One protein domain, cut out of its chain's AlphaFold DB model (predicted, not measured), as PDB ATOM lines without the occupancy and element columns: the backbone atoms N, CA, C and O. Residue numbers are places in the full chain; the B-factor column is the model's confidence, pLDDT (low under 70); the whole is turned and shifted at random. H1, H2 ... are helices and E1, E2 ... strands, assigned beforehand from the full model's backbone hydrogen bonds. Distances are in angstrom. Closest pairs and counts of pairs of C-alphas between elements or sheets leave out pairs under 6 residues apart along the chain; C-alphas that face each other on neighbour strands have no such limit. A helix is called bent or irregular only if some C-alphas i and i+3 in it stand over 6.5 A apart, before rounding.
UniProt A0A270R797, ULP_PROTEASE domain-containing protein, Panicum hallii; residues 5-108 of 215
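Overview. This is residues 5 to 108 of the 215 residues of the protein "ULP_PROTEASE domain-containing protein" of Panicum hallii (UniProt A0A270R797). A short ribbon of two strands, E1 and E2, lies in the middle of an elongated domain, with H3, H5 and H2 toward one end, H2 farthest out, and H1 and H4 toward the other. The long stretch of residues 18 to 40, with no named element, leads back along the length from H1 to H2, while H6 ends the printed part beside E2. The printed part has 104 residues, with six named helices and two named strands in the order H1, H2, H3, E1, H4, E2, H5, H6; the sheet, E1 - E2, is antiparallel and the class is mostly helix. The whole is only just compact, close to loose, with a radius of gyration of the C-alphas of 15.2 A and spans of 46 by 29 by 24 A.

Along the chain. H1, residues 5 to 17, begins at C-alpha 5 (14.429, 44.834, -5.144) and is 18.5 A long. H2 is residues 41 to 46. H3, residues 49 to 64, is the longest helix at 23.6 A; it is irregular, with C-alphas 60 and 63 7.4 A apart. E1, residues 68 to 71, begins at C-alpha 68 (9.726, 25.606, -8.962) and is 9.9 A long. H4 is residues 74 to 77. E2, residues 86 to 89, is 10.1 A long. H5, residues 91 to 98, is 10.7 A long. H6, residues 105 to 108, ends at C-alpha 108 (-0.306, 22.199, -18.425).

Arrangement. E1 and E2 are antiparallel neighbours at 155 degrees; N 70 and O 87 are 2.9 A apart and N 89 and O 68 2.8 A, both within hydrogen-bond range. The closest C-alphas of E2 and H6 are those of Val 89 and Ser 106, 5.3 A apart. H5 and H6 only just touch, with 3 pairs of C-alphas within 8 A, the closest being Asp 93 and Leu 107 at 7.4 A. H3 and H5 are close but not clearly touching, their closest C-alphas, Tyr 58 and Phe 91, 7.0 A apart, at a shallow tilt of 20 degrees, opposite ways. H2 and H3 are close but not clearly touching, with the C-alphas of Leu 44 and Val 52 closest at 6.7 A; their tilt of 35.4 degrees is only just steep, and they run opposite ways. H1 and E2 are near each other, with 5 pairs of C-alphas within 10 A. H4 touches no helix. Every O i to N i+4 pair is within hydrogen-bond range in H1 and H5, against 1 of 2 in H2 and 10 of 12 in H3; H4 and H6 are too short for such a pair.

Size, cuts and confidence. The two C-alphas farthest apart, Pro 42 and Glu 81, are 46.6 A apart. The printed part has no cut. The link from H1 to H2, 23 residues, is long. The mean pLDDT of the printed part is 80.0; residues 5 to 26, 65 and 80 to 84 are under 70, and H1 has a mean of 47.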
ATOM      1  N   TRP A   5      15.765  44.414  -5.559       43.91
ATOM      2  CA  TRP A   5      14.429  44.834  -5.144       43.91
ATOM      3  C   TRP A   5      13.334  43.906  -5.690       43.91
ATOM      4  O   TRP A   5      12.538  43.405  -4.896       43.91
ATOM      5  N   GLU A   6      13.375  43.569  -6.985       48.75
ATOM      6  CA  GLU A   6      12.444  42.624  -7.631       48.75
ATOM      7  C   GLU A   6      12.500  41.229  -6.987       48.75
ATOM      8  O   GLU A   6      11.468  40.605  -6.748       48.75
ATOM      9  N   ILE A   7      13.698  40.766  -6.610       45.62
ATOM     10  CA  ILE A   7      13.880  39.495  -5.887       45.62
ATOM     11  C   ILE A   7      13.254  39.561  -4.481       45.62
ATOM     12  O   ILE A   7      12.709  38.567  -3.997       45.62
ATOM     13  N   SER A   8      13.326  40.713  -3.806       41.00
ATOM     14  CA  SER A   8      12.763  40.884  -2.460       41.00
ATOM     15  C   SER A   8      11.235  40.983  -2.466       41.00
ATOM     16  O   SER A   8      10.584  40.384  -1.613       41.00
ATOM     17  N   GLU A   9      10.661  41.670  -3.456       54.28
ATOM     18  CA  GLU A   9       9.209  41.766  -3.635       54.28
ATOM     19  C   GLU A   9       8.621  40.419  -4.059       54.28
ATOM     20  O   GLU A   9       7.613  39.990  -3.498       54.28
ATOM     21  N   GLY A  10       9.317  39.679  -4.932       47.09
ATOM     22  CA  GLY A  10       8.980  38.291  -5.243       47.09
ATOM     23  C   GLY A  10       8.895  37.427  -3.981       47.09
ATOM     24  O   GLY A  10       7.877  36.777  -3.760       47.09
ATOM     25  N   LYS A  11       9.908  37.487  -3.100       45.59
ATOM     26  CA  LYS A  11       9.943  36.740  -1.826       45.59
ATOM     27  C   LYS A  11       8.812  37.107  -0.858       45.59
ATOM     28  O   LYS A  11       8.208  36.207  -0.281       45.59
ATOM     29  N   LYS A  12       8.476  38.393  -0.708       50.56
ATOM     30  CA  LYS A  12       7.341  38.824   0.133       50.56
ATOM     31  C   LYS A  12       5.997  38.365  -0.430       50.56
ATOM     32  O   LYS A  12       5.094  38.019   0.333       50.56
ATOM     33  N   LYS A  13       5.860  38.340  -1.760       50.44
ATOM     34  CA  LYS A  13       4.675  37.798  -2.434       50.44
ATOM     35  C   LYS A  13       4.546  36.291  -2.167       50.44
ATOM     36  O   LYS A  13       3.454  35.843  -1.840       50.44
ATOM     37  N   VAL A  14       5.658  35.542  -2.175       47.97
ATOM     38  CA  VAL A  14       5.702  34.106  -1.813       47.97
ATOM     39  C   VAL A  14       5.215  33.851  -0.386       47.97
ATOM     40  O   VAL A  14       4.406  32.951  -0.165       47.97
ATOM     41  N   GLU A  15       5.669  34.636   0.595       46.00
ATOM     42  CA  GLU A  15       5.259  34.457   1.997       46.00
ATOM     43  C   GLU A  15       3.760  34.689   2.215       46.00
ATOM     44  O   GLU A  15       3.152  33.980   3.015       46.00
ATOM     45  N   ARG A  16       3.145  35.608   1.458       46.50
ATOM     46  CA  ARG A  16       1.689  35.832   1.482       46.50
ATOM     47  C   ARG A  16       0.891  34.736   0.763       46.50
ATOM     48  O   ARG A  16      -0.257  34.507   1.120       46.50
ATOM     49  N   ILE A  17       1.487  34.047  -0.215       49.59
ATOM     50  CA  ILE A  17       0.835  33.012  -1.044       49.59
ATOM     51  C   ILE A  17       0.864  31.616  -0.396       49.59
ATOM     52  O   ILE A  17       0.095  30.747  -0.802       49.59
ATOM     53  N   LYS A  18       1.644  31.398   0.678       39.09
ATOM     54  CA  LYS A  18       1.660  30.133   1.448       39.09
ATOM     55  C   LYS A  18       0.277  29.642   1.914       39.09
ATOM     56  O   LYS A  18       0.184  28.533   2.427       39.09
ATOM     57  N   HIS A  19      -0.777  30.452   1.807       35.16
ATOM     58  CA  HIS A  19      -2.141  30.105   2.208       35.16
ATOM     59  C   HIS A  19      -3.127  29.868   1.047       35.16
ATOM     60  O   HIS A  19      -4.262  29.491   1.321       35.16
ATOM     61  N   SER A  20      -2.742  30.017  -0.230       41.09
ATOM     62  CA  SER A  20      -3.666  29.751  -1.352       41.09
ATOM     63  C   SER A  20      -2.969  29.287  -2.638       41.09
ATOM     64  O   SER A  20      -3.205  29.832  -3.717       41.09
ATOM     65  N   VAL A  21      -2.081  28.296  -2.545       45.56
ATOM     66  CA  VAL A  21      -1.588  27.604  -3.747       45.56
ATOM     67  C   VAL A  21      -2.628  26.560  -4.149       45.56
ATOM     68  O   VAL A  21      -3.082  25.784  -3.306       45.56
ATOM     69  N   THR A  22      -3.046  26.588  -5.415       46.12
ATOM     70  CA  THR A  22      -3.995  25.639  -6.005       46.12
ATOM     71  C   THR A  22      -3.560  24.207  -5.692       46.12
ATOM     72  O   THR A  22      -2.398  23.856  -5.883       46.12
ATOM     73  N   ARG A  23      -4.484  23.398  -5.152       49.34
ATOM     74  CA  ARG A  23      -4.251  21.973  -4.864       49.34
ATOM     75  C   ARG A  23      -3.824  21.245  -6.144       49.34
ATOM     76  O   ARG A  23      -4.363  21.546  -7.206       49.34
ATOM     77  N   ALA A  24      -2.914  20.282  -6.004       59.47
ATOM     78  CA  ALA A  24      -2.543  19.359  -7.072       59.47
ATOM     79  C   ALA A  24      -3.800  18.686  -7.651       59.47
ATOM     80  O   ALA A  24      -4.711  18.303  -6.906       59.47
ATOM     81  N   TYR A  25      -3.864  18.603  -8.978       62.94
ATOM     82  CA  TYR A  25      -4.936  17.929  -9.714       62.94
ATOM     83  C   TYR A  25      -4.730  16.406  -9.713       62.94
ATOM     84  O   TYR A  25      -5.674  15.634  -9.870       62.94
ATOM     85  N   THR A  26      -3.487  15.990  -9.497       67.12
ATOM     86  CA  THR A  26      -3.043  14.608  -9.340       67.12
ATOM     87  C   THR A  26      -2.592  14.339  -7.901       67.12
ATOM     88  O   THR A  26      -2.260  15.246  -7.136       67.12
ATOM     89  N   SER A  27      -2.624  13.070  -7.492       79.00
ATOM     90  CA  SER A  27      -1.979  12.622  -6.253       79.00
ATOM     91  C   SER A  27      -0.513  12.300  -6.515       79.00
ATOM     92  O   SER A  27      -0.201  11.779  -7.583       79.00
ATOM     93  N   GLU A  28       0.355  12.498  -5.521       83.75
ATOM     94  CA  GLU A  28       1.775  12.147  -5.631       83.75
ATOM     95  C   GLU A  28       1.962  10.701  -6.120       83.75
ATOM     96  O   GLU A  28       1.387   9.754  -5.570       83.75
ATOM     97  N   ASN A  29       2.777  10.535  -7.165       88.19
ATOM     98  CA  ASN A  29       3.027   9.233  -7.763       88.19
ATOM     99  C   ASN A  29       3.633   8.265  -6.729       88.19
ATOM    100  O   ASN A  29       4.691   8.554  -6.161       88.19
ATOM    101  N   PRO A  30       3.059   7.066  -6.513       92.00
ATOM    102  CA  PRO A  30       3.556   6.118  -5.516       92.00
ATOM    103  C   PRO A  30       4.955   5.571  -5.832       92.00
ATOM    104  O   PRO A  30       5.548   4.900  -4.982       92.00
ATOM    105  N   LYS A  31       5.499   5.826  -7.030       92.81
ATOM    106  CA  LYS A  31       6.881   5.506  -7.419       92.81
ATOM    107  C   LYS A  31       7.852   6.659  -7.168       92.81
ATOM    108  O   LYS A  31       9.054   6.408  -7.071       92.81
ATOM    109  N   TYR A  32       7.363   7.890  -7.020       93.00
ATOM    110  CA  TYR A  32       8.208   9.039  -6.735       93.00
ATOM    111  C   TYR A  32       8.855   8.902  -5.353       93.00
ATOM    112  O   TYR A  32       8.241   8.484  -4.368       93.00
ATOM    113  N   ARG A  33      10.150   9.204  -5.276       93.44
ATOM    114  CA  ARG A  33      10.927   9.161  -4.037       93.44
ATOM    115  C   ARG A  33      11.784  10.413  -3.970       93.44
ATOM    116  O   ARG A  33      12.661  10.613  -4.807       93.44
ATOM    117  N   VAL A  34      11.555  11.227  -2.946       92.25
ATOM    118  CA  VAL A  34      12.314  12.458  -2.695       92.25
ATOM    119  C   VAL A  34      13.820  12.159  -2.654       92.25
ATOM    120  O   VAL A  34      14.270  11.230  -1.981       92.25
ATOM    121  N   GLY A  35      14.608  12.934  -3.403       92.00
ATOM    122  CA  GLY A  35      16.064  12.787  -3.479       92.00
ATOM    123  C   GLY A  35      16.550  11.642  -4.374       92.00
ATOM    124  O   GLY A  35      17.756  11.394  -4.430       92.00
ATOM    125  N   LYS A  36      15.648  10.930  -5.061       94.19
ATOM    126  CA  LYS A  36      16.000   9.894  -6.042       94.19
ATOM    127  C   LYS A  36      15.879  10.425  -7.458       94.19
ATOM    128  O   LYS A  36      15.127  11.346  -7.733       94.19
ATOM    129  N   SER A  37      16.635   9.813  -8.359       93.88
ATOM    130  CA  SER A  37      16.661  10.212  -9.759       93.88
ATOM    131  C   SER A  37      15.261  10.164 -10.391       93.88
ATOM    132  O   SER A  37      14.566   9.167 -10.219       93.88
ATOM    133  N   LEU A  38      14.875  11.212 -11.134       94.19
ATOM    134  CA  LEU A  38      13.580  11.277 -11.836       94.19
ATOM    135  C   LEU A  38      13.450  10.241 -12.969       94.19
ATOM    136  O   LEU A  38      12.343   9.839 -13.299       94.19
ATOM    137  N   LEU A  39      14.579   9.800 -13.530       90.31
ATOM    138  CA  LEU A  39      14.682   8.697 -14.494       90.31
ATOM    139  C   LEU A  39      15.719   7.684 -14.036       90.31
ATOM    140  O   LEU A  39      16.632   8.016 -13.274       90.31
ATOM    141  N   ILE A  40      15.670   6.467 -14.570       87.25
ATOM    142  CA  ILE A  40      16.806   5.557 -14.416       87.25
ATOM    143  C   ILE A  40      18.015   6.067 -15.218       87.25
ATOM    144  O   ILE A  40      17.890   6.710 -16.260       87.25
ATOM    145  N   VAL A  41      19.224   5.780 -14.723       83.06
ATOM    146  CA  VAL A  41      20.489   6.283 -15.298       83.06
ATOM    147  C   VAL A  41      20.633   6.016 -16.808       83.06
ATOM    148  O   VAL A  41      21.108   6.917 -17.501       83.06
ATOM    149  N   PRO A  42      20.265   4.835 -17.346       86.31
ATOM    150  CA  PRO A  42      20.346   4.592 -18.785       86.31
ATOM    151  C   PRO A  42      19.456   5.536 -19.599       86.31
ATOM    152  O   PRO A  42      19.927   6.121 -20.567       86.31
ATOM    153  N   GLU A  43      18.211   5.745 -19.170       88.62
ATOM    154  CA  GLU A  43      17.261   6.626 -19.856       88.62
ATOM    155  C   GLU A  43      17.733   8.076 -19.807       88.62
ATOM    156  O   GLU A  43      17.784   8.738 -20.844       88.62
ATOM    157  N   LEU A  44      18.205   8.542 -18.644       87.50
ATOM    158  CA  LEU A  44      18.729   9.899 -18.483       87.50
ATOM    159  C   LEU A  44      19.858  10.209 -19.482       87.50
ATOM    160  O   LEU A  44      19.896  11.306 -20.035       87.50
ATOM    161  N   ARG A  45      20.739   9.237 -19.770       82.62
ATOM    162  CA  ARG A  45      21.834   9.382 -20.756       82.62
ATOM    163  C   ARG A  45      21.345   9.537 -22.194       82.62
ATOM    164  O   ARG A  45      22.083  10.063 -23.018       82.62
ATOM    165  N   THR A  46      20.142   9.058 -22.488       89.62
ATOM    166  CA  THR A  46      19.518   9.156 -23.814       89.62
ATOM    167  C   THR A  46      18.601  10.370 -23.958       89.62
ATOM    168  O   THR A  46      18.169  10.676 -25.068       89.62
ATOM    169  N   THR A  47      18.317  11.089 -22.866       89.12
ATOM    170  CA  THR A  47      17.504  12.311 -22.917       89.12
ATOM    171  C   THR A  47      18.272  13.508 -23.481       89.12
ATOM    172  O   THR A  47      19.501  13.564 -23.457       89.12
ATOM    173  N   GLY A  48      17.539  14.503 -23.987       91.44
ATOM    174  CA  GLY A  48      18.131  15.760 -24.448       91.44
ATOM    175  C   GLY A  48      18.683  16.618 -23.301       91.44
ATOM    176  O   GLY A  48      18.261  16.495 -22.152       91.44
ATOM    177  N   GLN A  49      19.577  17.557 -23.631       92.88
ATOM    178  CA  GLN A  49      20.268  18.411 -22.652       92.88
ATOM    179  C   GLN A  49      19.314  19.129 -21.681       92.88
ATOM    180  O   GLN A  49      19.591  19.193 -20.488       92.88
ATOM    181  N   TYR A  50      18.153  19.599 -22.152       92.25
ATOM    182  CA  TYR A  50      17.166  20.258 -21.289       92.25
ATOM    183  C   TYR A  50      16.595  19.337 -20.199       92.25
ATOM    184  O   TYR A  50      16.368  19.789 -19.079       92.25
ATOM    185  N   CYS A  51      16.402  18.046 -20.494       93.12
ATOM    186  CA  CYS A  51      15.965  17.063 -19.498       93.12
ATOM    187  C   CYS A  51      17.067  16.820 -18.463       93.12
ATOM    188  O   CYS A  51      16.795  16.797 -17.265       93.12
ATOM    189  N   VAL A  52      18.323  16.716 -18.911       93.56
ATOM    190  CA  VAL A  52      19.487  16.583 -18.023       93.56
ATOM    191  C   VAL A  52      19.625  17.803 -17.106       93.56
ATOM    192  O   VAL A  52      19.856  17.654 -15.907       93.56
ATOM    193  N   ASP A  53      19.441  19.012 -17.630       94.81
ATOM    194  CA  ASP A  53      19.540  20.248 -16.852       94.81
ATOM    195  C   ASP A  53      18.418  20.370 -15.816       94.81
ATOM    196  O   ASP A  53      18.687  20.695 -14.655       94.81
ATOM    197  N   LEU A  54      17.178  20.054 -16.202       94.50
ATOM    198  CA  LEU A  54      16.026  20.057 -15.299       94.50
ATOM    199  C   LEU A  54      16.157  18.979 -14.211       94.50
ATOM    200  O   LEU A  54      15.922  19.251 -13.033       94.50
ATOM    201  N   HIS A  55      16.634  17.789 -14.577       95.00
ATOM    202  CA  HIS A  55      16.963  16.726 -13.633       95.00
ATOM    203  C   HIS A  55      18.033  17.174 -12.624       95.00
ATOM    204  O   HIS A  55      17.875  17.025 -11.412       95.00
ATOM    205  N   ASN A  56      19.123  17.772 -13.106       93.69
ATOM    206  CA  ASN A  56      20.191  18.279 -12.250       93.69
ATOM    207  C   ASN A  56      19.706  19.411 -11.336       93.69
ATOM    208  O   ASN A  56      20.146  19.510 -10.188       93.69
ATOM    209  N   TYR A  57      18.805  20.269 -11.824       94.44
ATOM    210  CA  TYR A  57      18.157  21.286 -11.004       94.44
ATOM    211  C   TYR A  57      17.377  20.645  -9.853       94.44
ATOM    212  O   TYR A  57      17.574  21.046  -8.704       94.44
ATOM    213  N   TYR A  58      16.564  19.624 -10.132       94.75
ATOM    214  CA  TYR A  58      15.861  18.853  -9.107       94.75
ATOM    215  C   TYR A  58      16.840  18.279  -8.068       94.75
ATOM    216  O   TYR A  58      16.730  18.587  -6.879       94.75
ATOM    217  N   MET A  59      17.874  17.550  -8.505       94.19
ATOM    218  CA  MET A  59      18.831  16.894  -7.599       94.19
ATOM    219  C   MET A  59      19.553  17.877  -6.662       94.19
ATOM    220  O   MET A  59      19.868  17.539  -5.522       94.19
ATOM    221  N   ARG A  60      19.804  19.115  -7.110       93.75
ATOM    222  CA  ARG A  60      20.466  20.160  -6.304       93.75
ATOM    223  C   ARG A  60      19.541  20.866  -5.309       93.75
ATOM    224  O   ARG A  60      20.047  21.517  -4.386       93.75
ATOM    225  N   ASN A  61      18.225  20.819  -5.521       93.38
ATOM    226  CA  ASN A  61      17.256  21.650  -4.796       93.38
ATOM    227  C   ASN A  61      16.224  20.855  -3.990       93.38
ATOM    228  O   ASN A  61      15.647  21.412  -3.060       93.38
ATOM    229  N   VAL A  62      16.050  19.560  -4.260       91.19
ATOM    230  CA  VAL A  62      15.069  18.703  -3.576       91.19
ATOM    231  C   VAL A  62      15.208  18.712  -2.047       91.19
ATOM    232  O   VAL A  62      14.220  18.865  -1.339       91.19
ATOM    233  N   ASN A  63      16.434  18.698  -1.517       87.06
ATOM    234  CA  ASN A  63      16.678  18.742  -0.065       87.06
ATOM    235  C   ASN A  63      16.535  20.144   0.554       87.06
ATOM    236  O   ASN A  63      16.657  20.299   1.765       87.06
ATOM    237  N   LYS A  64      16.320  21.178  -0.266       86.56
ATOM    238  CA  LYS A  64      16.139  22.566   0.185       86.56
ATOM    239  C   LYS A  64      14.664  22.957   0.287       86.56
ATOM    240  O   LYS A  64      14.390  24.101   0.635       86.56
ATOM    241  N   ALA A  65      13.743  22.042  -0.048       68.31
ATOM    242  CA  ALA A  65      12.301  22.292  -0.131       68.31
ATOM    243  C   ALA A  65      11.948  23.550  -0.956       68.31
ATOM    244  O   ALA A  65      10.994  24.265  -0.660       68.31
ATOM    245  N   GLN A  66      12.757  23.846  -1.978       77.44
ATOM    246  CA  GLN A  66      12.515  24.923  -2.934       77.44
ATOM    247  C   GLN A  66      12.031  24.302  -4.236       77.44
ATOM    248  O   GLN A  66      12.841  23.908  -5.075       77.44
ATOM    249  N   GLU A  67      10.714  24.185  -4.367       86.62
ATOM    250  CA  GLU A  67      10.064  23.792  -5.615       86.62
ATOM    251  C   GLU A  67      10.131  24.919  -6.655       86.62
ATOM    252  O   GLU A  67      10.631  26.022  -6.392       86.62
ATOM    253  N   ILE A  68       9.646  24.646  -7.866       91.81
ATOM    254  CA  ILE A  68       9.726  25.606  -8.962       91.81
ATOM    255  C   ILE A  68       8.533  26.549  -8.872       91.81
ATOM    256  O   ILE A  68       7.397  26.176  -9.144       91.81
ATOM    257  N   MET A  69       8.805  27.802  -8.529       90.94
ATOM    258  CA  MET A  69       7.801  28.855  -8.579       90.94
ATOM    259  C   MET A  69       7.777  29.498  -9.965       90.94
ATOM    260  O   MET A  69       8.791  30.022 -10.431       90.94
ATOM    261  N   VAL A  70       6.603  29.522 -10.588       91.19
ATOM    262  CA  VAL A  70       6.376  30.169 -11.879       91.19
ATOM    263  C   VAL A  70       5.510  31.395 -11.661       91.19
ATOM    264  O   VAL A  70       4.395  31.284 -11.164       91.19
ATOM    265  N   SER A  71       6.009  32.571 -12.045       90.94
ATOM    266  CA  SER A  71       5.216  33.800 -12.093       90.94
ATOM    267  C   SER A  71       4.817  34.124 -13.526       90.94
ATOM    268  O   SER A  71       5.651  34.055 -14.431       90.94
ATOM    269  N   TYR A  72       3.583  34.559 -13.721       90.12
ATOM    270  CA  TYR A  72       3.057  35.016 -14.999       90.12
ATOM    271  C   TYR A  72       2.422  36.405 -14.850       90.12
ATOM    272  O   TYR A  72       2.438  37.009 -13.780       90.12
ATOM    273  N   GLU A  73       1.917  36.960 -15.946       88.56
ATOM    274  CA  GLU A  73       1.169  38.213 -15.937       88.56
ATOM    275  C   GLU A  73      -0.307  37.918 -16.164       88.56
ATOM    276  O   GLU A  73      -0.636  37.012 -16.927       88.56
ATOM    277  N   GLU A  74      -1.193  38.726 -15.584       86.50
ATOM    278  CA  GLU A  74      -2.647  38.561 -15.723       86.50
ATOM    279  C   GLU A  74      -3.072  38.438 -17.193       86.50
ATOM    280  O   GLU A  74      -3.891  37.595 -17.545       86.50
ATOM    281  N   ARG A  75      -2.430  39.196 -18.091       87.38
ATOM    282  CA  ARG A  75      -2.690  39.147 -19.539       87.38
ATOM    283  C   ARG A  75      -2.436  37.786 -20.200       87.38
ATOM    284  O   ARG A  75      -2.864  37.602 -21.335       87.38
ATOM    285  N   HIS A  76      -1.689  36.875 -19.570       90.62
ATOM    286  CA  HIS A  76      -1.435  35.546 -20.130       90.62
ATOM    287  C   HIS A  76      -2.677  34.659 -20.053       90.62
ATOM    288  O   HIS A  76      -2.972  33.970 -21.019       90.62
ATOM    289  N   PHE A  77      -3.430  34.736 -18.956       92.00
ATOM    290  CA  PHE A  77      -4.584  33.867 -18.716       92.00
ATOM    291  C   PHE A  77      -5.902  34.612 -18.520       92.00
ATOM    292  O   PHE A  77      -6.948  33.979 -18.432       92.00
ATOM    293  N   LEU A  78      -5.880  35.945 -18.490       88.56
ATOM    294  CA  LEU A  78      -7.054  36.810 -18.352       88.56
ATOM    295  C   LEU A  78      -7.884  36.523 -17.090       88.56
ATOM    296  O   LEU A  78      -9.077  36.847 -17.062       88.56
ATOM    297  N   GLN A  79      -7.252  35.951 -16.057       76.00
ATOM    298  CA  GLN A  79      -7.854  35.710 -14.745       76.00
ATOM    299  C   GLN A  79      -8.426  37.010 -14.147       76.00
ATOM    300  O   GLN A  79      -8.138  38.115 -14.612       76.00
ATOM    301  N   LEU A  80      -9.294  36.874 -13.144       61.12
ATOM    302  CA  LEU A  80      -9.831  38.014 -12.402       61.12
ATOM    303  C   LEU A  80      -8.717  38.677 -11.568       61.12
ATOM    304  O   LEU A  80      -7.805  37.996 -11.080       61.12
ATOM    305  N   GLU A  81      -8.793  40.003 -11.423       56.41
ATOM    306  CA  GLU A  81      -7.835  40.814 -10.661       56.41
ATOM    307  C   GLU A  81      -7.643  40.265  -9.232       56.41
ATOM    308  O   GLU A  81      -8.597  39.869  -8.564       56.41
ATOM    309  N   GLY A  82      -6.397  40.250  -8.744       57.72
ATOM    310  CA  GLY A  82      -6.063  39.835  -7.371       57.72
ATOM    311  C   GLY A  82      -5.613  38.378  -7.202       57.72
ATOM    312  O   GLY A  82      -5.165  38.005  -6.118       57.72
ATOM    313  N   SER A  83      -5.641  37.570  -8.263       61.66
ATOM    314  CA  SER A  83      -4.963  36.269  -8.295       61.66
ATOM    315  C   SER A  83      -3.439  36.465  -8.218       61.66
ATOM    316  O   SER A  83      -2.866  37.401  -8.778       61.66
ATOM    317  N   GLY A  84      -2.738  35.605  -7.473       66.00
ATOM    318  CA  GLY A  84      -1.306  35.760  -7.182       66.00
ATOM    319  C   GLY A  84      -0.384  35.787  -8.410       66.00
ATOM    320  O   GLY A  84       0.806  36.080  -8.246       66.00
ATOM    321  N   ASN A  85      -0.907  35.532  -9.619       85.06
ATOM    322  CA  ASN A  85      -0.195  35.316 -10.881       85.06
ATOM    323  C   ASN A  85       1.057  34.445 -10.710       85.06
ATOM    324  O   ASN A  85       2.105  34.701 -11.304       85.06
ATOM    325  N   ILE A  86       0.967  33.470  -9.807       87.50
ATOM    326  CA  ILE A  86       2.035  32.562  -9.421       87.50
ATOM    327  C   ILE A  86       1.409  31.187  -9.216       87.50
ATOM    328  O   ILE A  86       0.366  31.082  -8.575       87.50
ATOM    329  N   PHE A  87       2.078  30.149  -9.702       89.56
ATOM    330  CA  PHE A  87       1.807  28.763  -9.332       89.56
ATOM    331  C   PHE A  87       3.122  28.035  -9.037       89.56
ATOM    332  O   PHE A  87       4.214  28.544  -9.314       89.56
ATOM    333  N   ILE A  88       3.012  26.858  -8.428       90.81
ATOM    334  CA  ILE A  88       4.148  25.999  -8.094       90.81
ATOM    335  C   ILE A  88       4.086  24.766  -8.991       90.81
ATOM    336  O   ILE A  88       3.013  24.198  -9.174       90.81
ATOM    337  N   VAL A  89       5.228  24.379  -9.555       93.00
ATOM    338  CA  VAL A  89       5.430  23.053 -10.145       93.00
ATOM    339  C   VAL A  89       6.147  22.217  -9.103       93.00
ATOM    340  O   VAL A  89       7.303  22.509  -8.757       93.00
ATOM    341  N   ALA A  90       5.443  21.216  -8.586       92.06
ATOM    342  CA  ALA A  90       5.990  20.356  -7.561       92.06
ATOM    343  C   ALA A  90       7.036  19.414  -8.160       92.06
ATOM    344  O   ALA A  90       7.016  19.072  -9.347       92.06
ATOM    345  N   PHE A  91       7.990  18.977  -7.342       92.75
ATOM    346  CA  PHE A  91       8.995  18.035  -7.836       92.75
ATOM    347  C   PHE A  91       8.431  16.636  -8.107       92.75
ATOM    348  O   PHE A  91       8.997  15.921  -8.935       92.75
ATOM    349  N   CYS A  92       7.324  16.261  -7.459       92.12
ATOM    350  CA  CYS A  92       6.573  15.064  -7.830       92.12
ATOM    351  C   CYS A  92       5.992  15.184  -9.245       92.12
ATOM    352  O   CYS A  92       6.149  14.252 -10.023       92.12
ATOM    353  N   ASP A  93       5.470  16.349  -9.637       93.25
ATOM    354  CA  ASP A  93       4.930  16.552 -10.989       93.25
ATOM    355  C   ASP A  93       6.033  16.393 -12.049       93.25
ATOM    356  O   ASP A  93       5.813  15.851 -13.131       93.25
ATOM    357  N   LEU A  94       7.270  16.815 -11.745       93.75
ATOM    358  CA  LEU A  94       8.400  16.554 -12.643       93.75
ATOM    359  C   LEU A  94       8.677  15.058 -12.798       93.75
ATOM    360  O   LEU A  94       9.096  14.634 -13.869       93.75
ATOM    361  N   PHE A  95       8.470  14.249 -11.760       93.94
ATOM    362  CA  PHE A  95       8.607  12.804 -11.900       93.94
ATOM    363  C   PHE A  95       7.605  12.263 -12.924       93.94
ATOM    364  O   PHE A  95       8.011  11.516 -13.816       93.94
ATOM    365  N   ASP A  96       6.351  12.705 -12.861       93.38
ATOM    366  CA  ASP A  96       5.318  12.314 -13.824       93.38
ATOM    367  C   ASP A  96       5.665  12.772 -15.245       93.38
ATOM    368  O   ASP A  96       5.605  11.975 -16.181       93.38
ATOM    369  N   LEU A  97       6.159  14.008 -15.405       93.75
ATOM    370  CA  LEU A  97       6.631  14.519 -16.696       93.75
ATOM    371  C   LEU A  97       7.734  13.644 -17.306       93.75
ATOM    372  O   LEU A  97       7.699  13.337 -18.497       93.75
ATOM    373  N   PHE A  98       8.736  13.269 -16.508       93.44
ATOM    374  CA  PHE A  98       9.869  12.478 -16.993       93.44
ATOM    375  C   PHE A  98       9.460  11.039 -17.332       93.44
ATOM    376  O   PHE A  98      10.005  10.469 -18.272       93.44
ATOM    377  N   ASN A  99       8.496  10.471 -16.606       92.38
ATOM    378  CA  ASN A  99       8.045   9.091 -16.797       92.38
ATOM    379  C   ASN A  99       6.829   8.972 -17.733       92.38
ATOM    380  O   ASN A  99       6.286   7.877 -17.870       92.38
ATOM    381  N   LEU A 100       6.433  10.069 -18.394       90.50
ATOM    382  CA  LEU A 100       5.262  10.142 -19.277       90.50
ATOM    383  C   LEU A 100       3.977   9.640 -18.594       90.50
ATOM    384  O   LEU A 100       3.145   8.980 -19.218       90.50
ATOM    385  N   ASP A 101       3.849   9.937 -17.302       91.06
ATOM    386  CA  ASP A 101       2.673   9.628 -16.494       91.06
ATOM    387  C   ASP A 101       1.667  10.800 -16.551       91.06
ATOM    388  O   ASP A 101       1.792  11.734 -17.351       91.06
ATOM    389  N   THR A 102       0.628  10.739 -15.723       88.06
ATOM    390  CA  THR A 102      -0.473  11.706 -15.698       88.06
ATOM    391  C   THR A 102       0.032  13.119 -15.396       88.06
ATOM    392  O   THR A 102       0.578  13.380 -14.329       88.06
ATOM    393  N   LEU A 103      -0.182  14.053 -16.325       91.25
ATOM    394  CA  LEU A 103       0.276  15.433 -16.172       91.25
ATOM    395  C   LEU A 103      -0.640  16.241 -15.247       91.25
ATOM    396  O   LEU A 103      -1.844  16.371 -15.499       91.25
ATOM    397  N   ASP A 104      -0.034  16.852 -14.230       90.81
ATOM    398  CA  ASP A 104      -0.704  17.809 -13.356       90.81
ATOM    399  C   ASP A 104      -1.000  19.142 -14.066       90.81
ATOM    400  O   ASP A 104      -0.334  19.540 -15.029       90.81
ATOM    401  N   LEU A 105      -1.990  19.870 -13.547       91.25
ATOM    402  CA  LEU A 105      -2.375  21.204 -14.003       91.25
ATOM    403  C   LEU A 105      -1.181  22.178 -14.034       91.25
ATOM    404  O   LEU A 105      -1.087  22.990 -14.957       91.25
ATOM    405  N   SER A 106      -0.239  22.058 -13.088       93.06
ATOM    406  CA  SER A 106       0.987  22.873 -13.033       93.06
ATOM    407  C   SER A 106       1.835  22.778 -14.314       93.06
ATOM    408  O   SER A 106       2.352  23.782 -14.824       93.06
ATOM    409  N   LEU A 107       1.922  21.581 -14.896       95.00
ATOM    410  CA  LEU A 107       2.651  21.320 -16.133       95.00
ATOM    411  C   LEU A 107       1.877  21.805 -17.357       95.00
ATOM    412  O   LEU A 107       2.482  22.364 -18.277       95.00
ATOM    413  N   ILE A 108       0.547  21.667 -17.354       94.94
ATOM    414  CA  ILE A 108      -0.306  22.199 -18.425       94.94
ATOM    415  C   ILE A 108      -0.229  23.734 -18.463       94.94
ATOM    416  O   ILE A 108      -0.123  24.308 -19.549       94.94
TER     417      ILE A 108